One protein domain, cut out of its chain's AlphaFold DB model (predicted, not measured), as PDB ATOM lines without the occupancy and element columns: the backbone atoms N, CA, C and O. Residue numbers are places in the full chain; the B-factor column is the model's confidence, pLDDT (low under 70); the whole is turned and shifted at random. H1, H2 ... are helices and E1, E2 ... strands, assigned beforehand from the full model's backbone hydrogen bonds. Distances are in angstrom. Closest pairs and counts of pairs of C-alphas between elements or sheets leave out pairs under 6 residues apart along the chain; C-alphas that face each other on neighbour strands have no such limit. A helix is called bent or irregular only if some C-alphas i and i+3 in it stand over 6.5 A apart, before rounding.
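This is residues 259 to 404 of the 404 residues of the protein "Putative beta carbonic anhydrase 1 isoform x1" of Lutzomyia longipalpis (UniProt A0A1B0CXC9). A long helix, H5, runs through the middle, over one face of the three-strand sheet E3 E4 E5, and the small hairpin E1 and E2 packs on another side of H5. H4 crosses H5 and leads away to a small head of H1, H2 and H3 at one end of the longest axis; H7 is at the other end. The printed part has 146 residues, with seven named helices and five named strands in the order H1 H2 H3 H4 E1 E2 H5 H6 E3 E4 E5 H7; the class is mixed, and both sheets are antiparallel. It is compact, with a radius of gyration of the C-alphas of 16.6 A and spans of 52 by 36 by 28 A.

Start at H1, residues 259 to 262, which touches H3, residues 278 to 286; the closest C-alphas, of Leu 260 and Leu 283, are 6.1 A apart. H2, residues 271 to 276, only just touches H3, with 3 pairs of C-alphas within 8 A, and only at the corner; Arg 274 and Ala 281 are closest, their C-alphas 4.8 A apart. Go on to H4, residues 288 to 299, which with residues 290 to 294 touches H5, residues 329 to 346, at a steep tilt of 51 degrees, opposite ways; the closest C-alphas, of Ser 290 and Asn 337, are 5.1 A apart. E1, residues 306 to 308, and E2, residues 317 to 319, form a hairpin, with N 306 and O 319 2.8 A apart, within hydrogen-bond range. The closest C-alphas of E1 and H5, of Phe 308 and Ala 343, are 6.1 A apart. H6, residues 349 to 356, is close to H5 but not clearly touching, with C-alphas 346 and 352 closest at 7.2 A. E3, residues 365 to 367, E4, residues 374 to 378, and E5, residues 383 to 386, form a meander, each strand the antiparallel neighbour of the one before; look for N 366 and O 375 at 2.8 A, and N 376 and O 385 at 2.8 A, within hydrogen-bond range. H5 is on this sheet at a height of 9.5 A, with C-alphas 335 and 366 of H5 and E3 closest at 6.5 A. H7, residues 392 to 403, only grazes the sheet, with residues 392 to 399. Every O i to N i+4 pair is within hydrogen-bond range in H3, H4, H5 and H7, but 1 of 2 in H2 and 2 of 4 in H6; H1 is too short for such a pair.

Find C-alpha 259 at (-47.417, -53.277, 18.735), where H1 begins. H5 starts at C-alpha 329, (-35.207, -51.572, 19.039), and runs 25.7 A to C-alpha 346; H3 is 12.1 A long, H4 16.1 A, E4 12.6 A and H7 16.5 A, ending at C-alpha 403, (-35.008, -19.056, 9.887). H6, 11.1 A long, is irregular: C-alphas 350 and 353 are 7.1 A apart.

The two C-alphas farthest apart, of Asp 272 and Ser 404, are 52.3 A apart. The printed part has no cut, and no link is long. The model's pLDDT is under 70 at residues 310 to 315, 368 to 373, 389 and 402 to 404; the mean of the printed part is 83.0.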
ATOM      1  N   LEU A 259     -46.431 -52.632  19.603       74.75
ATOM      2  CA  LEU A 259     -47.417 -53.277  18.735       74.75
ATOM      3  C   LEU A 259     -47.055 -53.126  17.255       74.75
ATOM      4  O   LEU A 259     -47.240 -54.073  16.495       74.75
ATOM      5  N   LEU A 260     -46.526 -51.966  16.848       83.00
ATOM      6  CA  LEU A 260     -46.015 -51.754  15.496       83.00
ATOM      7  C   LEU A 260     -44.860 -52.711  15.210       83.00
ATOM      8  O   LEU A 260     -44.874 -53.365  14.178       83.00
ATOM      9  N   TYR A 261     -43.895 -52.847  16.118       81.56
ATOM     10  CA  TYR A 261     -42.768 -53.750  15.917       81.56
ATOM     11  C   TYR A 261     -43.196 -55.222  15.838       81.56
ATOM     12  O   TYR A 261     -42.690 -55.974  15.004       81.56
ATOM     13  N   GLN A 262     -44.200 -55.627  16.624       82.19
ATOM     14  CA  GLN A 262     -44.796 -56.967  16.558       82.19
ATOM     15  C   GLN A 262     -45.462 -57.278  15.206       82.19
ATOM     16  O   GLN A 262     -45.544 -58.448  14.843       82.19
ATOM     17  N   LEU A 263     -45.865 -56.275  14.412       85.25
ATOM     18  CA  LEU A 263     -46.398 -56.495  13.056       85.25
ATOM     19  C   LEU A 263     -45.369 -57.079  12.071       85.25
ATOM     20  O   LEU A 263     -45.745 -57.436  10.957       85.25
ATOM     21  N   ARG A 264     -44.092 -57.217  12.461       87.00
ATOM     22  CA  ARG A 264     -43.100 -58.000  11.703       87.00
ATOM     23  C   ARG A 264     -43.469 -59.487  11.617       87.00
ATOM     24  O   ARG A 264     -43.035 -60.163  10.691       87.00
ATOM     25  N   ASP A 265     -44.227 -59.992  12.592       85.81
ATOM     26  CA  ASP A 265     -44.700 -61.374  12.630       85.81
ATOM     27  C   ASP A 265     -45.940 -61.520  11.720       85.81
ATOM     28  O   ASP A 265     -46.960 -60.861  11.964       85.81
ATOM     29  N   PRO A 266     -45.891 -62.374  10.678       85.69
ATOM     30  CA  PRO A 266     -47.008 -62.574   9.756       85.69
ATOM     31  C   PRO A 266     -48.299 -63.064  10.422       85.69
ATOM     32  O   PRO A 266     -49.388 -62.676   9.993       85.69
ATOM     33  N   GLU A 267     -48.204 -63.897  11.464       83.12
ATOM     34  CA  GLU A 267     -49.372 -64.391  12.196       83.12
ATOM     35  C   GLU A 267     -50.034 -63.235  12.947       83.12
ATOM     36  O   GLU A 267     -51.248 -63.008  12.850       83.12
ATOM     37  N   PHE A 268     -49.219 -62.432  13.628       78.94
ATOM     38  CA  PHE A 268     -49.673 -61.263  14.368       78.94
ATOM     39  C   PHE A 268     -50.263 -60.177  13.455       78.94
ATOM     40  O   PHE A 268     -51.243 -59.519  13.814       78.94
ATOM     41  N   ALA A 269     -49.705 -60.013  12.254       83.31
ATOM     42  CA  ALA A 269     -50.155 -59.067  11.236       83.31
ATOM     43  C   ALA A 269     -51.328 -59.571  10.368       83.31
ATOM     44  O   ALA A 269     -51.820 -58.835   9.498       83.31
ATOM     45  N   SER A 270     -51.796 -60.804  10.587       85.81
ATOM     46  CA  SER A 270     -52.868 -61.416   9.801       85.81
ATOM     47  C   SER A 270     -54.151 -60.578   9.799       85.81
ATOM     48  O   SER A 270     -54.417 -59.762  10.687       85.81
ATOM     49  N   LEU A 271     -54.964 -60.746   8.752       85.31
ATOM     50  CA  LEU A 271     -56.216 -60.002   8.612       85.31
ATOM     51  C   LEU A 271     -57.169 -60.270   9.786       85.31
ATOM     52  O   LEU A 271     -57.790 -59.332  10.286       85.31
ATOM     53  N   ASP A 272     -57.243 -61.518  10.250       81.12
ATOM     54  CA  ASP A 272     -58.098 -61.914  11.369       81.12
ATOM     55  C   ASP A 272     -57.654 -61.237  12.668       81.12
ATOM     56  O   ASP A 272     -58.464 -60.602  13.342       81.12
ATOM     57  N   ASN A 273     -56.349 -61.223  12.952       73.00
ATOM     58  CA  ASN A 273     -55.820 -60.517  14.117       73.00
ATOM     59  C   ASN A 273     -55.986 -58.995  14.012       73.00
ATOM     60  O   ASN A 273     -56.238 -58.330  15.022       73.00
ATOM     61  N   ARG A 274     -55.897 -58.407  12.816       82.44
ATOM     62  CA  ARG A 274     -56.161 -56.969  12.621       82.44
ATOM     63  C   ARG A 274     -57.625 -56.598  12.857       82.44
ATOM     64  O   ARG A 274     -57.878 -55.521  13.385       82.44
ATOM     65  N   ARG A 275     -58.585 -57.476  12.553       78.50
ATOM     66  CA  ARG A 275     -60.018 -57.226  12.815       78.50
ATOM     67  C   ARG A 275     -60.359 -57.142  14.303       78.50
ATOM     68  O   ARG A 275     -61.324 -56.478  14.662       78.50
ATOM     69  N   ILE A 276     -59.562 -57.783  15.157       73.75
ATOM     70  CA  ILE A 276     -59.799 -57.862  16.607       73.75
ATOM     71  C   ILE A 276     -59.209 -56.648  17.353       73.75
ATOM     72  O   ILE A 276     -59.628 -56.343  18.466       73.75
ATOM     73  N   SER A 277     -58.258 -55.917  16.756       77.19
ATOM     74  CA  SER A 277     -57.621 -54.750  17.382       77.19
ATOM     75  C   SER A 277     -57.635 -53.534  16.447       77.19
ATOM     76  O   SER A 277     -56.830 -53.471  15.514       77.19
ATOM     77  N   PRO A 278     -58.495 -52.528  16.714       76.44
ATOM     78  CA  PRO A 278     -58.536 -51.288  15.938       76.44
ATOM     79  C   PRO A 278     -57.183 -50.573  15.882       76.44
ATOM     80  O   PRO A 278     -56.790 -50.090  14.823       76.44
ATOM     81  N   LEU A 279     -56.428 -50.567  16.989       74.81
ATOM     82  CA  LEU A 279     -55.084 -49.986  17.032       74.81
ATOM     83  C   LEU A 279     -54.107 -50.761  16.136       74.81
ATOM     84  O   LEU A 279     -53.338 -50.147  15.403       74.81
ATOM     85  N   ARG A 280     -54.162 -52.101  16.141       81.75
ATOM     86  CA  ARG A 280     -53.325 -52.944  15.271       81.75
ATOM     87  C   ARG A 280     -53.638 -52.692  13.796       81.75
ATOM     88  O   ARG A 280     -52.716 -52.523  13.002       81.75
ATOM     89  N   ALA A 281     -54.920 -52.642  13.432       82.69
ATOM     90  CA  ALA A 281     -55.344 -52.305  12.075       82.69
ATOM     91  C   ALA A 281     -54.856 -50.909  11.667       82.69
ATOM     92  O   ALA A 281     -54.286 -50.748  10.589       82.69
ATOM     93  N   TRP A 282     -55.013 -49.920  12.552       86.62
ATOM     94  CA  TRP A 282     -54.582 -48.550  12.301       86.62
ATOM     95  C   TRP A 282     -53.067 -48.451  12.097       86.62
ATOM     96  O   TRP A 282     -52.631 -47.876  11.101       86.62
ATOM     97  N   LEU A 283     -52.262 -49.063  12.972       86.94
ATOM     98  CA  LEU A 283     -50.800 -49.080  12.851       86.94
ATOM     99  C   LEU A 283     -50.336 -49.790  11.580       86.94
ATOM    100  O   LEU A 283     -49.458 -49.284  10.885       86.94
ATOM    101  N   TYR A 284     -50.957 -50.918  11.231       87.44
ATOM    102  CA  TYR A 284     -50.643 -51.618   9.987       87.44
ATOM    103  C   TYR A 284     -50.926 -50.747   8.755       87.44
ATOM    104  O   TYR A 284     -50.169 -50.763   7.790       87.44
ATOM    105  N   SER A 285     -51.998 -49.958   8.775       87.25
ATOM    106  CA  SER A 285     -52.342 -49.080   7.654       87.25
ATOM    107  C   SER A 285     -51.482 -47.815   7.574       87.25
ATOM    108  O   SER A 285     -51.203 -47.359   6.469       87.25
ATOM    109  N   HIS A 286     -51.058 -47.246   8.708       86.94
ATOM    110  CA  HIS A 286     -50.483 -45.891   8.745       86.94
ATOM    111  C   HIS A 286     -49.001 -45.830   9.139       86.94
ATOM    112  O   HIS A 286     -48.338 -44.836   8.854       86.94
ATOM    113  N   ALA A 287     -48.464 -46.874   9.776       87.88
ATOM    114  CA  ALA A 287     -47.090 -46.897  10.282       87.88
ATOM    115  C   ALA A 287     -46.257 -48.085   9.758       87.88
ATOM    116  O   ALA A 287     -45.051 -48.148   9.998       87.88
ATOM    117  N   ASN A 288     -46.854 -49.009   8.997       88.50
ATOM    118  CA  ASN A 288     -46.145 -50.171   8.450       88.50
ATOM    119  C   ASN A 288     -45.029 -49.802   7.457       88.50
ATOM    120  O   ASN A 288     -44.063 -50.548   7.306       88.50
ATOM    121  N   SER A 289     -45.119 -48.640   6.804       90.19
ATOM    122  CA  SER A 289     -44.016 -48.100   6.000       90.19
ATOM    123  C   SER A 289     -42.789 -47.797   6.864       90.19
ATOM    124  O   SER A 289     -41.692 -48.230   6.516       90.19
ATOM    125  N   SER A 290     -42.973 -47.154   8.023       93.75
ATOM    126  CA  SER A 290     -41.910 -46.932   9.012       93.75
ATOM    127  C   SER A 290     -41.291 -48.254   9.462       93.75
ATOM    128  O   SER A 290     -40.070 -48.385   9.463       93.75
ATOM    129  N   LEU A 291     -42.128 -49.254   9.775       92.94
ATOM    130  CA  LEU A 291     -41.668 -50.589  10.172       92.94
ATOM    131  C   LEU A 291     -40.857 -51.270   9.066       92.94
ATOM    132  O   LEU A 291     -39.779 -51.789   9.326       92.94
ATOM    133  N   THR A 292     -41.343 -51.244   7.827       92.69
ATOM    134  CA  THR A 292     -40.664 -51.876   6.686       92.69
ATOM    135  C   THR A 292     -39.303 -51.233   6.426       92.69
ATOM    136  O   THR A 292     -38.316 -51.935   6.204       92.69
ATOM    137  N   THR A 293     -39.234 -49.899   6.462       92.50
ATOM    138  CA  THR A 293     -37.979 -49.146   6.335       92.50
ATOM    139  C   THR A 293     -37.013 -49.507   7.459       92.50
ATOM    140  O   THR A 293     -35.838 -49.770   7.203       92.50
ATOM    141  N   PHE A 294     -37.518 -49.570   8.691       94.81
ATOM    142  CA  PHE A 294     -36.734 -49.920   9.864       94.81
ATOM    143  C   PHE A 294     -36.169 -51.343   9.798       94.81
ATOM    144  O   PHE A 294     -34.973 -51.521  10.002       94.81
ATOM    145  N   LEU A 295     -36.993 -52.345   9.475       93.81
ATOM    146  CA  LEU A 295     -36.565 -53.746   9.401       93.81
ATOM    147  C   LEU A 295     -35.473 -53.944   8.346       93.81
ATOM    148  O   LEU A 295     -34.445 -54.528   8.659       93.81
ATOM    149  N   LYS A 296     -35.630 -53.368   7.146       93.25
ATOM    150  CA  LYS A 296     -34.602 -53.431   6.090       93.25
ATOM    151  C   LYS A 296     -33.269 -52.833   6.537       93.25
ATOM    152  O   LYS A 296     -32.211 -53.389   6.264       93.25
ATOM    153  N   TRP A 297     -33.320 -51.688   7.213       94.38
ATOM    154  CA  TRP A 297     -32.131 -51.034   7.755       94.38
ATOM    155  C   TRP A 297     -31.482 -51.851   8.873       94.38
ATOM    156  O   TRP A 297     -30.260 -51.990   8.916       94.38
ATOM    157  N   HIS A 298     -32.300 -52.425   9.752       91.19
ATOM    158  CA  HIS A 298     -31.839 -53.239  10.862       91.19
ATOM    159  C   HIS A 298     -31.193 -54.550  10.381       91.19
ATOM    160  O   HIS A 298     -30.102 -54.891  10.829       91.19
ATOM    161  N   GLU A 299     -31.807 -55.236   9.412       90.62
ATOM    162  CA  GLU A 299     -31.273 -56.443   8.762       90.62
ATOM    163  C   GLU A 299     -29.958 -56.174   8.015       90.62
ATOM    164  O   GLU A 299     -29.075 -57.029   7.989       90.62
ATOM    165  N   ALA A 300     -29.781 -54.966   7.469       90.06
ATOM    166  CA  ALA A 300     -28.527 -54.513   6.862       90.06
ATOM    167  C   ALA A 300     -27.437 -54.130   7.890       90.06
ATOM    168  O   ALA A 300     -26.371 -53.640   7.518       90.06
ATOM    169  N   GLY A 301     -27.681 -54.342   9.188       86.56
ATOM    170  CA  GLY A 301     -26.718 -54.113  10.266       86.56
ATOM    171  C   GLY A 301     -26.827 -52.751  10.952       86.56
ATOM    172  O   GLY A 301     -26.050 -52.486  11.867       86.56
ATOM    173  N   GLY A 302     -27.771 -51.893  10.549       87.38
ATOM    174  CA  GLY A 302     -28.147 -50.688  11.292       87.38
ATOM    175  C   GLY A 302     -27.068 -49.603  11.419       87.38
ATOM    176  O   GLY A 302     -27.098 -48.824  12.366       87.38
ATOM    177  N   LYS A 303     -26.084 -49.558  10.512       87.00
ATOM    178  CA  LYS A 303     -24.980 -48.573  10.559       87.00
ATOM    179  C   LYS A 303     -25.117 -47.454   9.535       87.00
ATOM    180  O   LYS A 303     -24.710 -46.322   9.797       87.00
ATOM    181  N   ASP A 304     -25.682 -47.768   8.376       91.62
ATOM    182  CA  ASP A 304     -25.849 -46.800   7.301       91.62
ATOM    183  C   ASP A 304     -26.964 -45.800   7.627       91.62
ATOM    184  O   ASP A 304     -27.929 -46.145   8.314       91.62
ATOM    185  N   PRO A 305     -26.869 -44.548   7.155       94.31
ATOM    186  CA  PRO A 305     -27.909 -43.573   7.411       94.31
ATOM    187  C   PRO A 305     -29.174 -43.898   6.613       94.31
ATOM    188  O   PRO A 305     -29.126 -44.210   5.421       94.31
ATOM    189  N   LEU A 306     -30.327 -43.723   7.250       94.19
ATOM    190  CA  LEU A 306     -31.616 -43.737   6.574       94.19
ATOM    191  C   LEU A 306     -31.843 -42.426   5.827       94.19
ATOM    192  O   LEU A 306     -31.464 -41.342   6.277       94.19
ATOM    193  N   ILE A 307     -32.484 -42.536   4.668       91.38
ATOM    194  CA  ILE A 307     -32.831 -41.405   3.817       91.38
ATOM    195  C   ILE A 307     -34.348 -41.307   3.762       91.38
ATOM    196  O   ILE A 307     -35.014 -42.183   3.218       91.38
ATOM    197  N   PHE A 308     -34.877 -40.203   4.271       88.88
ATOM    198  CA  PHE A 308     -36.289 -39.864   4.190       88.88
ATOM    199  C   PHE A 308     -36.458 -38.749   3.159       88.88
ATOM    200  O   PHE A 308     -35.819 -37.700   3.253       88.88
ATOM    201  N   SER A 309     -37.292 -38.974   2.148       80.31
ATOM    202  CA  SER A 309     -37.527 -38.021   1.060       80.31
ATOM    203  C   SER A 309     -39.016 -37.873   0.777       80.31
ATOM    204  O   SER A 309     -39.765 -38.841   0.869       80.31
ATOM    205  N   SER A 310     -39.415 -36.667   0.386       69.69
ATOM    206  CA  SER A 310     -40.726 -36.359  -0.191       69.69
ATOM    207  C   SER A 310     -40.561 -35.922  -1.652       69.69
ATOM    208  O   SER A 310     -39.443 -35.686  -2.108       69.69
ATOM    209  N   GLU A 311     -41.667 -35.799  -2.390       59.31
ATOM    210  CA  GLU A 311     -41.676 -35.375  -3.803       59.31
ATOM    211  C   GLU A 311     -41.102 -33.964  -4.032       59.31
ATOM    212  O   GLU A 311     -40.739 -33.603  -5.151       59.31
ATOM    213  N   THR A 312     -40.984 -33.152  -2.978       58.94
ATOM    214  CA  THR A 312     -40.264 -31.878  -3.034       58.94
ATOM    215  C   THR A 312     -38.756 -32.098  -2.921       58.94
ATOM    216  O   THR A 312     -38.252 -32.547  -1.890       58.94
ATOM    217  N   SER A 313     -38.018 -31.715  -3.965       49.25
ATOM    218  CA  SER A 313     -36.565 -31.897  -4.135       49.25
ATOM    219  C   SER A 313     -35.681 -31.229  -3.066       49.25
ATOM    220  O   SER A 313     -34.477 -31.474  -3.035       49.25
ATOM    221  N   LEU A 314     -36.255 -30.430  -2.162       51.62
ATOM    222  CA  LEU A 314     -35.534 -29.645  -1.154       51.62
ATOM    223  C   LEU A 314     -35.459 -30.278   0.247       51.62
ATOM    224  O   LEU A 314     -34.806 -29.713   1.120       51.62
ATOM    225  N   ARG A 315     -36.091 -31.432   0.518       63.81
ATOM    226  CA  ARG A 315     -36.143 -31.989   1.893       63.81
ATOM    227  C   ARG A 315     -35.784 -33.465   1.993       63.81
ATOM    228  O   ARG A 315     -36.506 -34.255   2.594       63.81
ATOM    229  N   LYS A 316     -34.619 -33.820   1.451       78.94
ATOM    230  CA  LYS A 316     -33.945 -35.077   1.790       78.94
ATOM    231  C   LYS A 316     -33.406 -34.982   3.219       78.94
ATOM    232  O   LYS A 316     -32.569 -34.131   3.511       78.94
ATOM    233  N   VAL A 317     -33.871 -35.855   4.102       86.81
ATOM    234  CA  VAL A 317     -33.364 -35.988   5.469       86.81
ATOM    235  C   VAL A 317     -32.514 -37.241   5.536       86.81
ATOM    236  O   VAL A 317     -32.993 -38.338   5.279       86.81
ATOM    237  N   VAL A 318     -31.236 -37.055   5.845       92.06
ATOM    238  CA  VAL A 318     -30.286 -38.142   6.079       92.06
ATOM    239  C   VAL A 318     -30.128 -38.270   7.585       92.06
ATOM    240  O   VAL A 318     -29.797 -37.273   8.225       92.06
ATOM    241  N   ALA A 319     -30.380 -39.453   8.136       95.31
ATOM    242  CA  ALA A 319     -30.381 -39.676   9.574       95.31
ATOM    243  C   ALA A 319     -29.624 -40.947   9.962       95.31
ATOM    244  O   ALA A 319     -29.922 -42.032   9.468       95.31
ATOM    245  N   TYR A 320     -28.688 -40.808  10.892       95.44
ATOM    246  CA  TYR A 320     -28.116 -41.916  11.642       95.44
ATOM    247  C   TYR A 320     -29.011 -42.173  12.855       95.44
ATOM    248  O   TYR A 320     -29.184 -41.288  13.696       95.44
ATOM    249  N   ILE A 321     -29.608 -43.362  12.913       94.38
ATOM    250  CA  ILE A 321     -30.484 -43.770  14.012       94.38
ATOM    251  C   ILE A 321     -29.613 -44.397  15.089       94.38
ATOM    252  O   ILE A 321     -29.007 -45.434  14.843       94.38
ATOM    253  N   ASP A 322     -29.551 -43.746  16.249       89.31
ATOM    254  CA  ASP A 322     -28.821 -44.229  17.422       89.31
ATOM    255  C   ASP A 322     -27.416 -44.803  17.107       89.31
ATOM    256  O   ASP A 322     -27.154 -45.991  17.317       89.31
ATOM    257  N   PRO A 323     -26.486 -43.983  16.575       86.69
ATOM    258  CA  PRO A 323     -25.160 -44.459  16.163       86.69
ATOM    259  C   PRO A 323     -24.323 -45.010  17.326       86.69
ATOM    260  O   PRO A 323     -23.369 -45.752  17.106       86.69
ATOM    261  N   GLU A 324     -24.669 -44.635  18.557       84.75
ATOM    262  CA  GLU A 324     -24.007 -45.065  19.788       84.75
ATOM    263  C   GLU A 324     -24.670 -46.319  20.393       84.75
ATOM    264  O   GLU A 324     -24.180 -46.850  21.387       84.75
ATOM    265  N   ASN A 325     -25.738 -46.823  19.761       80.69
ATOM    266  CA  ASN A 325     -26.472 -48.030  20.132       80.69
ATOM    267  C   ASN A 325     -26.953 -48.027  21.596       80.69
ATOM    268  O   ASN A 325     -26.760 -49.000  22.330       80.69
ATOM    269  N   GLN A 326     -27.547 -46.917  22.020       76.62
ATOM    270  CA  GLN A 326     -27.995 -46.668  23.387       76.62
ATOM    271  C   GLN A 326     -29.462 -47.034  23.632       76.62
ATOM    272  O   GLN A 326     -29.836 -47.252  24.782       76.62
ATOM    273  N   PHE A 327     -30.279 -47.114  22.579       74.69
ATOM    274  CA  PHE A 327     -31.731 -47.249  22.677       74.69
ATOM    275  C   PHE A 327     -32.245 -48.643  22.301       74.69
ATOM    276  O   PHE A 327     -31.608 -49.405  21.555       74.69
ATOM    277  N   ALA A 328     -33.445 -48.962  22.794       72.25
ATOM    278  CA  ALA A 328     -34.167 -50.174  22.437       72.25
ATOM    279  C   ALA A 328     -34.518 -50.218  20.946       72.25
ATOM    280  O   ALA A 328     -34.477 -49.218  20.226       72.25
ATOM    281  N   ILE A 329     -34.884 -51.401  20.455       79.06
ATOM    282  CA  ILE A 329     -35.207 -51.572  19.039       79.06
ATOM    283  C   ILE A 329     -36.511 -50.842  18.671       79.06
ATOM    284  O   ILE A 329     -36.611 -50.255  17.594       79.06
ATOM    285  N   GLU A 330     -37.461 -50.780  19.598       78.19
ATOM    286  CA  GLU A 330     -38.727 -50.059  19.484       78.19
ATOM    287  C   GLU A 330     -38.535 -48.540  19.573       78.19
ATOM    288  O   GLU A 330     -39.201 -47.796  18.853       78.19
ATOM    289  N   ASP A 331     -37.572 -48.074  20.370       81.75
ATOM    290  CA  ASP A 331     -37.199 -46.656  20.457       81.75
ATOM    291  C   ASP A 331     -36.533 -46.185  19.162       81.75
ATOM    292  O   ASP A 331     -36.884 -45.140  18.607       81.75
ATOM    293  N   LYS A 332     -35.638 -47.003  18.598       89.75
ATOM    294  CA  LYS A 332     -35.063 -46.758  17.267       89.75
ATOM    295  C   LYS A 332     -36.146 -46.750  16.188       89.75
ATOM    296  O   LYS A 332     -36.146 -45.871  15.326       89.75
ATOM    297  N   LEU A 333     -37.104 -47.681  16.247       91.25
ATOM    298  CA  LEU A 333     -38.276 -47.670  15.368       91.25
ATOM    299  C   LEU A 333     -39.107 -46.393  15.565       91.25
ATOM    300  O   LEU A 333     -39.571 -45.815  14.583       91.25
ATOM    301  N   SER A 334     -39.256 -45.911  16.798       89.50
ATOM    302  CA  SER A 334     -39.945 -44.658  17.106       89.50
ATOM    303  C   SER A 334     -39.226 -43.443  16.509       89.50
ATOM    304  O   SER A 334     -39.883 -42.552  15.960       89.50
ATOM    305  N   GLN A 335     -37.889 -43.406  16.543       92.81
ATOM    306  CA  GLN A 335     -37.091 -42.377  15.865       92.81
ATOM    307  C   GLN A 335     -37.310 -42.420  14.345       92.81
ATOM    308  O   GLN A 335     -37.602 -41.391  13.731       92.81
ATOM    309  N   VAL A 336     -37.256 -43.611  13.736       94.56
ATOM    310  CA  VAL A 336     -37.544 -43.799  12.301       94.56
ATOM    311  C   VAL A 336     -38.959 -43.351  11.955       94.56
ATOM    312  O   VAL A 336     -39.148 -42.627  10.978       94.56
ATOM    313  N   ASN A 337     -39.951 -43.719  12.765       93.25
ATOM    314  CA  ASN A 337     -41.331 -43.307  12.558       93.25
ATOM    315  C   ASN A 337     -41.478 -41.781  12.643       93.25
ATOM    316  O   ASN A 337     -42.126 -41.194  11.785       93.25
ATOM    317  N   THR A 338     -40.823 -41.124  13.604       93.12
ATOM    318  CA  THR A 338     -40.831 -39.655  13.747       93.12
ATOM    319  C   THR A 338     -40.311 -38.967  12.480       93.12
ATOM    320  O   THR A 338     -40.941 -38.048  11.951       93.12
ATOM    321  N   LEU A 339     -39.192 -39.450  11.934       93.50
ATOM    322  CA  LEU A 339     -38.600 -38.908  10.707       93.50
ATOM    323  C   LEU A 339     -39.437 -39.227   9.460       93.50
ATOM    324  O   LEU A 339     -39.578 -38.373   8.580       93.50
ATOM    325  N   GLN A 340     -40.050 -40.410   9.404       91.88
ATOM    326  CA  GLN A 340     -40.984 -40.772   8.341       91.88
ATOM    327  C   GLN A 340     -42.223 -39.870   8.359       91.88
ATOM    328  O   GLN A 340     -42.638 -39.394   7.303       91.88
ATOM    329  N   GLN A 341     -42.784 -39.563   9.533       90.00
ATOM    330  CA  GLN A 341     -43.914 -38.636   9.630       90.00
ATOM    331  C   GLN A 341     -43.517 -37.209   9.252       90.00
ATOM    332  O   GLN A 341     -44.279 -36.531   8.568       90.00
ATOM    333  N   MET A 342     -42.304 -36.763   9.593       89.25
ATOM    334  CA  MET A 342     -41.785 -35.489   9.089       89.25
ATOM    335  C   MET A 342     -41.740 -35.460   7.550       89.25
ATOM    336  O   MET A 342     -42.117 -34.452   6.948       89.25
ATOM    337  N   ALA A 343     -41.322 -36.551   6.900       87.88
ATOM    338  CA  ALA A 343     -41.337 -36.656   5.439       87.88
ATOM    339  C   ALA A 343     -42.764 -36.690   4.861       87.88
ATOM    340  O   ALA A 343     -43.012 -36.056   3.836       87.88
ATOM    341  N   ASN A 344     -43.704 -37.354   5.540       88.19
ATOM    342  CA  ASN A 344     -45.118 -37.382   5.155       88.19
ATOM    343  C   ASN A 344     -45.764 -35.992   5.262       88.19
ATOM    344  O   ASN A 344     -46.484 -35.578   4.366       88.19
ATOM    345  N   ILE A 345     -45.476 -35.227   6.320       87.38
ATOM    346  CA  ILE A 345     -45.953 -33.839   6.433       87.38
ATOM    347  C   ILE A 345     -45.376 -33.007   5.281       87.38
ATOM    348  O   ILE A 345     -46.094 -32.233   4.652       87.38
ATOM    349  N   ALA A 346     -44.092 -33.190   4.963       85.00
ATOM    350  CA  ALA A 346     -43.445 -32.468   3.871       85.00
ATOM    351  C   ALA A 346     -44.000 -32.814   2.476       85.00
ATOM    352  O   ALA A 346     -43.834 -32.012   1.561       85.00
ATOM    353  N   SER A 347     -44.663 -33.965   2.293       83.81
ATOM    354  CA  SER A 347     -45.251 -34.347   1.001       83.81
ATOM    355  C   SER A 347     -46.599 -33.681   0.717       83.81
ATOM    356  O   SER A 347     -47.079 -33.731  -0.415       83.81
ATOM    357  N   TYR A 348     -47.215 -33.010   1.697       83.75
ATOM    358  CA  TYR A 348     -48.482 -32.327   1.474       83.75
ATOM    359  C   TYR A 348     -48.334 -31.137   0.519       83.75
ATOM    360  O   TYR A 348     -47.679 -30.136   0.816       83.75
ATOM    361  N   GLY A 349     -49.028 -31.211  -0.621       83.56
ATOM    362  CA  GLY A 349     -48.927 -30.216  -1.693       83.56
ATOM    363  C   GLY A 349     -49.245 -28.780  -1.263       83.56
ATOM    364  O   GLY A 349     -48.619 -27.846  -1.758       83.56
ATOM    365  N   PHE A 350     -50.147 -28.578  -0.296       86.00
ATOM    366  CA  PHE A 350     -50.474 -27.239   0.217       86.00
ATOM    367  C   PHE A 350     -49.349 -26.615   1.059       86.00
ATOM    368  O   PHE A 350     -49.320 -25.399   1.244       86.00
ATOM    369  N   LEU A 351     -48.408 -27.427   1.553       85.44
ATOM    370  CA  LEU A 351     -47.222 -26.951   2.261       85.44
ATOM    371  C   LEU A 351     -46.065 -26.663   1.304       85.44
ATOM    372  O   LEU A 351     -45.256 -25.790   1.610       85.44
ATOM    373  N   LYS A 352     -46.015 -27.323   0.138       82.44
ATOM    374  CA  LYS A 352     -44.912 -27.260  -0.838       82.44
ATOM    375  C   LYS A 352     -44.339 -25.856  -1.020       82.44
ATOM    376  O   LYS A 352     -43.178 -25.640  -0.695       82.44
ATOM    377  N   LYS A 353     -45.166 -24.888  -1.429       84.44
ATOM    378  CA  LYS A 353     -44.712 -23.511  -1.680       84.44
ATOM    379  C   LYS A 353     -44.037 -22.893  -0.453       84.44
ATOM    380  O   LYS A 353     -42.949 -22.360  -0.581       84.44
ATOM    381  N   ARG A 354     -44.646 -23.013   0.732       87.62
ATOM    382  CA  ARG A 354     -44.099 -22.458   1.985       87.62
ATOM    383  C   ARG A 354     -42.828 -23.172   2.436       87.62
ATOM    384  O   ARG A 354     -41.963 -22.569   3.059       87.62
ATOM    385  N   LEU A 355     -42.726 -24.469   2.149       83.62
ATOM    386  CA  LEU A 355     -41.536 -25.256   2.448       83.62
ATOM    387  C   LEU A 355     -40.368 -24.897   1.512       83.62
ATOM    388  O   LEU A 355     -39.225 -24.975   1.965       83.62
ATOM    389  N   GLU A 356     -40.660 -24.534   0.257       81.19
ATOM    390  CA  GLU A 356     -39.712 -24.103  -0.788       81.19
ATOM    391  C   GLU A 356     -39.264 -22.644  -0.618       81.19
ATOM    392  O   GLU A 356     -38.103 -22.343  -0.867       81.19
ATOM    393  N   THR A 357     -40.148 -21.750  -0.163       84.38
ATOM    394  CA  THR A 357     -39.830 -20.334   0.110       84.38
ATOM    395  C   THR A 357     -39.206 -20.095   1.483       84.38
ATOM    396  O   THR A 357     -38.911 -18.955   1.813       84.38
ATOM    397  N   HIS A 358     -39.005 -21.150   2.281       80.25
ATOM    398  CA  HIS A 358     -38.536 -21.061   3.669       80.25
ATOM    399  C   HIS A 358     -39.468 -20.251   4.602       80.25
ATOM    400  O   HIS A 358     -39.055 -19.777   5.648       80.25
ATOM    401  N   ASP A 359     -40.768 -20.185   4.291       83.75
ATOM    402  CA  ASP A 359     -41.802 -19.582   5.158       83.75
ATOM    403  C   ASP A 359     -42.402 -20.581   6.172       83.75
ATOM    404  O   ASP A 359     -43.338 -20.274   6.927       83.75
ATOM    405  N   LEU A 360     -41.960 -21.840   6.119       83.44
ATOM    406  CA  LEU A 360     -42.375 -22.915   7.012       83.44
ATOM    407  C   LEU A 360     -41.245 -23.930   7.191       83.44
ATOM    408  O   LEU A 360     -40.738 -24.508   6.227       83.44
ATOM    409  N   HIS A 361     -40.925 -24.246   8.441       83.12
ATOM    410  CA  HIS A 361     -39.922 -25.243   8.806       83.12
ATOM    411  C   HIS A 361     -40.584 -26.383   9.573       83.12
ATOM    412  O   HIS A 361     -41.515 -26.161  10.343       83.12
ATOM    413  N   ILE A 362     -40.118 -27.607   9.327       85.31
ATOM    414  CA  ILE A 362     -40.574 -28.794  10.052       85.31
ATOM    415  C   ILE A 362     -39.368 -29.336  10.808       85.31
ATOM    416  O   ILE A 362     -38.319 -29.598  10.203       85.31
ATOM    417  N   HIS A 363     -39.556 -29.500  12.111       88.44
ATOM    418  CA  HIS A 363     -38.583 -30.064  13.035       88.44
ATOM    419  C   HIS A 363     -39.136 -31.359  13.614       88.44
ATOM    420  O   HIS A 363     -40.349 -31.521  13.737       88.44
ATOM    421  N   ALA A 364     -38.237 -32.276  13.951       90.44
ATOM    422  CA  ALA A 364     -38.573 -33.524  14.614       90.44
ATOM    423  C   ALA A 364     -38.051 -33.461  16.046       90.44
ATOM    424  O   ALA A 364     -36.850 -33.294  16.260       90.44
ATOM    425  N   LEU A 365     -38.962 -33.612  17.002       88.06
ATOM    426  CA  LEU A 365     -38.629 -33.892  18.389       88.06
ATOM    427  C   LEU A 365     -39.020 -35.336  18.683       88.06
ATOM    428  O   LEU A 365     -40.083 -35.790  18.258       88.06
ATOM    429  N   TRP A 366     -38.152 -36.048  19.383       89.69
ATOM    430  CA  TRP A 366     -38.398 -37.398  19.862       89.69
ATOM    431  C   TRP A 366     -38.287 -37.387  21.382       89.69
ATOM    432  O   TRP A 366     -37.350 -36.814  21.923       89.69
ATOM    433  N   PHE A 367     -39.275 -37.953  22.064       73.25
ATOM    434  CA  PHE A 367     -39.341 -37.964  23.521       73.25
ATOM    435  C   PHE A 367     -39.067 -39.378  24.014       73.25
ATOM    436  O   PHE A 367     -39.807 -40.300  23.658       73.25
ATOM    437  N   ASP A 368     -38.022 -39.533  24.819       67.56
ATOM    438  CA  ASP A 368     -37.785 -40.766  25.551       67.56
ATOM    439  C   ASP A 368     -38.687 -40.757  26.790       67.56
ATOM    440  O   ASP A 368     -38.434 -40.071  27.779       67.56
ATOM    441  N   ILE A 369     -39.779 -41.517  26.719       53.22
ATOM    442  CA  ILE A 369     -40.754 -41.626  27.809       53.22
ATOM    443  C   ILE A 369     -40.164 -42.249  29.079       53.22
ATOM    444  O   ILE A 369     -40.701 -42.025  30.161       53.22
ATOM    445  N   TYR A 370     -39.094 -43.038  28.962       53.38
ATOM    446  CA  TYR A 370     -38.507 -43.736  30.097       53.38
ATOM    447  C   TYR A 370     -37.533 -42.857  30.849       53.38
ATOM    448  O   TYR A 370     -37.421 -43.016  32.057       53.38
ATOM    449  N   THR A 371     -36.819 -41.968  30.165       52.91
ATOM    450  CA  THR A 371     -35.888 -41.043  30.818       52.91
ATOM    451  C   THR A 371     -36.474 -39.652  31.025       52.91
ATOM    452  O   THR A 371     -35.914 -38.881  31.797       52.91
ATOM    453  N   GLY A 372     -37.588 -39.326  30.361       51.50
ATOM    454  CA  GLY A 372     -38.149 -37.977  30.319       51.50
ATOM    455  C   GLY A 372     -37.339 -37.007  29.453       51.50
ATOM    456  O   GLY A 372     -37.647 -35.814  29.431       51.50
ATOM    457  N   ASP A 373     -36.316 -37.492  28.747       68.75
ATOM    458  CA  ASP A 373     -35.423 -36.659  27.953       68.75
ATOM    459  C   ASP A 373     -36.076 -36.329  26.595       68.75
ATOM    460  O   ASP A 373     -36.646 -37.180  25.903       68.75
ATOM    461  N   ILE A 374     -35.989 -35.061  26.189       76.62
ATOM    462  CA  ILE A 374     -36.417 -34.608  24.863       76.62
ATOM    463  C   ILE A 374     -35.193 -34.579  23.957       76.62
ATOM    464  O   ILE A 374     -34.169 -34.001  24.302       76.62
ATOM    465  N   TYR A 375     -35.328 -35.137  22.760       88.38
ATOM    466  CA  TYR A 375     -34.314 -35.101  21.722       88.38
ATOM    467  C   TYR A 375     -34.794 -34.281  20.531       88.38
ATOM    468  O   TYR A 375     -35.922 -34.432  20.062       88.38
ATOM    469  N   PHE A 376     -33.912 -33.456  19.977       91.19
ATOM    470  CA  PHE A 376     -34.142 -32.703  18.751       91.19
ATOM    471  C   PHE A 376     -33.346 -33.314  17.598       91.19
ATOM    472  O   PHE A 376     -32.154 -33.605  17.728       91.19
ATOM    473  N   PHE A 377     -33.976 -33.499  16.437       93.56
ATOM    474  CA  PHE A 377     -33.265 -33.949  15.245       93.56
ATOM    475  C   PHE A 377     -32.414 -32.818  14.652       93.56
ATOM    476  O   PHE A 377     -32.916 -31.954  13.929       93.56
ATOM    477  N   SER A 378     -31.107 -32.851  14.915       91.75
ATOM    478  CA  SER A 378     -30.148 -31.934  14.301       91.75
ATOM    479  C   SER A 378     -29.877 -32.362  12.861       91.75
ATOM    480  O   SER A 378     -29.368 -33.454  12.596       91.75
ATOM    481  N   ARG A 379     -30.175 -31.479  11.905       87.31
ATOM    482  CA  ARG A 379     -29.865 -31.673  10.481       87.31
ATOM    483  C   ARG A 379     -28.364 -31.573  10.238       87.31
ATOM    484  O   ARG A 379     -27.844 -32.292   9.386       87.31
ATOM    485  N   ALA A 380     -27.676 -30.717  10.995       88.69
ATOM    486  CA  ALA A 380     -26.225 -30.582  10.937       88.69
ATOM    487  C   ALA A 380     -25.516 -31.867  11.400       88.69
ATOM    488  O   ALA A 380     -24.623 -32.359  10.711       88.69
ATOM    489  N   ALA A 381     -25.941 -32.438  12.533       91.31
ATOM    490  CA  ALA A 381     -25.382 -33.686  13.056       91.31
ATOM    491  C   ALA A 381     -25.985 -34.947  12.412       91.31
ATOM    492  O   ALA A 381     -25.439 -36.035  12.587       91.31
ATOM    493  N   LYS A 382     -27.093 -34.812  11.669       94.38
ATOM    494  CA  LYS A 382     -27.848 -35.907  11.034       94.38
ATOM    495  C   LYS A 382     -28.317 -36.967  12.036       94.38
ATOM    496  O   LYS A 382     -28.344 -38.150  11.708       94.38
ATOM    497  N   ARG A 383     -28.656 -36.568  13.262       95.06
ATOM    498  CA  ARG A 383     -29.100 -37.470  14.336       95.06
ATOM    499  C   ARG A 383     -29.926 -36.722  15.377       95.06
ATOM    500  O   ARG A 383     -29.881 -35.494  15.442       95.06
ATOM    501  N   PHE A 384     -30.655 -37.474  16.195       94.00
ATOM    502  CA  PHE A 384     -31.272 -36.950  17.408       94.00
ATOM    503  C   PHE A 384     -30.184 -36.611  18.433       94.00
ATOM    504  O   PHE A 384     -29.299 -37.425  18.692       94.00
ATOM    505  N   LEU A 385     -30.226 -35.392  18.965       90.06
ATOM    506  CA  LEU A 385     -29.390 -34.931  20.070       90.06
ATOM    507  C   LEU A 385     -30.302 -34.636  21.263       90.06
ATOM    508  O   LEU A 385     -31.402 -34.132  21.021       90.06
ATOM    509  N   PRO A 386     -29.889 -34.941  22.506       85.00
ATOM    510  CA  PRO A 386     -30.648 -34.521  23.679       85.00
ATOM    511  C   PRO A 386     -30.790 -32.995  23.684       85.00
ATOM    512  O   PRO A 386     -30.014 -32.297  23.034       85.00
ATOM    513  N   VAL A 387     -31.819 -32.488  24.354       80.88
ATOM    514  CA  VAL A 387     -32.009 -31.062  24.625       80.88
ATOM    515  C   VAL A 387     -31.646 -30.835  26.087       80.88
ATOM    516  O   VAL A 387     -32.472 -31.017  26.977       80.88
ATOM    517  N   ASP A 388     -30.392 -30.465  26.318       74.31
ATOM    518  CA  ASP A 388     -29.795 -30.254  27.639       74.31
ATOM    519  C   ASP A 388     -28.920 -28.986  27.661       74.31
ATOM    520  O   ASP A 388     -28.796 -28.278  26.658       74.31
ATOM    521  N   GLU A 389     -28.316 -28.684  28.812       69.06
ATOM    522  CA  GLU A 389     -27.476 -27.494  29.011       69.06
ATOM    523  C   GLU A 389     -26.279 -27.425  28.045       69.06
ATOM    524  O   GLU A 389     -25.853 -26.332  27.671       69.06
ATOM    525  N   GLU A 390     -25.753 -28.568  27.593       79.81
ATOM    526  CA  GLU A 390     -24.591 -28.623  26.699       79.81
ATOM    527  C   GLU A 390     -24.968 -28.403  25.227       79.81
ATOM    528  O   GLU A 390     -24.198 -27.851  24.434       79.81
ATOM    529  N   THR A 391     -26.153 -28.858  24.833       81.50
ATOM    530  CA  THR A 391     -26.574 -28.931  23.428       81.50
ATOM    531  C   THR A 391     -27.528 -27.815  23.014       81.50
ATOM    532  O   THR A 391     -27.557 -27.461  21.828       81.50
ATOM    533  N   VAL A 392     -28.279 -27.228  23.952       80.25
ATOM    534  CA  VAL A 392     -29.379 -26.295  23.659       80.25
ATOM    535  C   VAL A 392     -28.935 -25.071  22.857       80.25
ATOM    536  O   VAL A 392     -29.561 -24.752  21.848       80.25
ATOM    537  N   GLU A 393     -27.813 -24.437  23.205       83.19
ATOM    538  CA  GLU A 393     -27.308 -23.250  22.494       83.19
ATOM    539  C   GLU A 393     -26.927 -23.565  21.041       83.19
ATOM    540  O   GLU A 393     -27.205 -22.802  20.111       83.19
ATOM    541  N   LYS A 394     -26.344 -24.746  20.809       86.38
ATOM    542  CA  LYS A 394     -25.999 -25.208  19.461       86.38
ATOM    543  C   LYS A 394     -27.253 -25.487  18.635       86.38
ATOM    544  O   LYS A 394     -27.289 -25.136  17.453       86.38
ATOM    545  N   LEU A 395     -28.265 -26.107  19.242       84.38
ATOM    546  CA  LEU A 395     -29.551 -26.386  18.604       84.38
ATOM    547  C   LEU A 395     -30.306 -25.089  18.280       84.38
ATOM    548  O   LEU A 395     -30.820 -24.949  17.172       84.38
ATOM    549  N   LEU A 396     -30.308 -24.109  19.188       82.94
ATOM    550  CA  LEU A 396     -30.886 -22.783  18.958       82.94
ATOM    551  C   LEU A 396     -30.189 -22.051  17.809       82.94
ATOM    552  O   LEU A 396     -30.861 -21.507  16.932       82.94
ATOM    553  N   GLY A 397     -28.855 -22.086  17.761       83.50
ATOM    554  CA  GLY A 397     -28.091 -21.515  16.652       83.50
ATOM    555  C   GLY A 397     -28.358 -22.217  15.316       83.50
ATOM    556  O   GLY A 397     -28.417 -21.563  14.275       83.50
ATOM    557  N   GLU A 398     -28.549 -23.541  15.325       84.06
ATOM    558  CA  GLU A 398     -28.957 -24.301  14.139       84.06
ATOM    559  C   GLU A 398     -30.336 -23.854  13.650       84.06
ATOM    560  O   GLU A 398     -30.482 -23.514  12.479       84.06
ATOM    561  N   VAL A 399     -31.318 -23.804  14.552       81.19
ATOM    562  CA  VAL A 399     -32.671 -23.306  14.289       81.19
ATOM    563  C   VAL A 399     -32.574 -21.912  13.670       81.19
ATOM    564  O   VAL A 399     -32.971 -21.754  12.522       81.19
ATOM    565  N   GLN A 400     -31.960 -20.938  14.346       79.62
ATOM    566  CA  GLN A 400     -31.860 -19.550  13.874       79.62
ATOM    567  C   GLN A 400     -31.291 -19.419  12.456       79.62
ATOM    568  O   GLN A 400     -31.868 -18.689  11.660       79.62
ATOM    569  N   ARG A 401     -30.236 -20.169  12.107       75.19
ATOM    570  CA  ARG A 401     -29.652 -20.155  10.749       75.19
ATOM    571  C   ARG A 401     -30.591 -20.662   9.661       75.19
ATOM    572  O   ARG A 401     -30.384 -20.341   8.498       75.19
ATOM    573  N   TYR A 402     -31.560 -21.505  10.007       66.88
ATOM    574  CA  TYR A 402     -32.576 -21.952   9.059       66.88
ATOM    575  C   TYR A 402     -33.726 -20.951   8.916       66.88
ATOM    576  O   TYR A 402     -34.401 -21.005   7.895       66.88
ATOM    577  N   TYR A 403     -33.962 -20.090   9.913       61.22
ATOM    578  CA  TYR A 403     -35.008 -19.056   9.887       61.22
ATOM    579  C   TYR A 403     -34.511 -17.684   9.396       61.22
ATOM    580  O   TYR A 403     -35.336 -16.801   9.166       61.22
ATOM    581  N   SER A 404     -33.193 -17.493   9.286       55.41
ATOM    582  CA  SER A 404     -32.531 -16.330   8.674       55.41
ATOM    583  C   SER A 404     -32.273 -16.558   7.194       55.41
ATOM    584  O   SER A 404     -32.497 -15.615   6.409       55.41
TER     585      SER A 404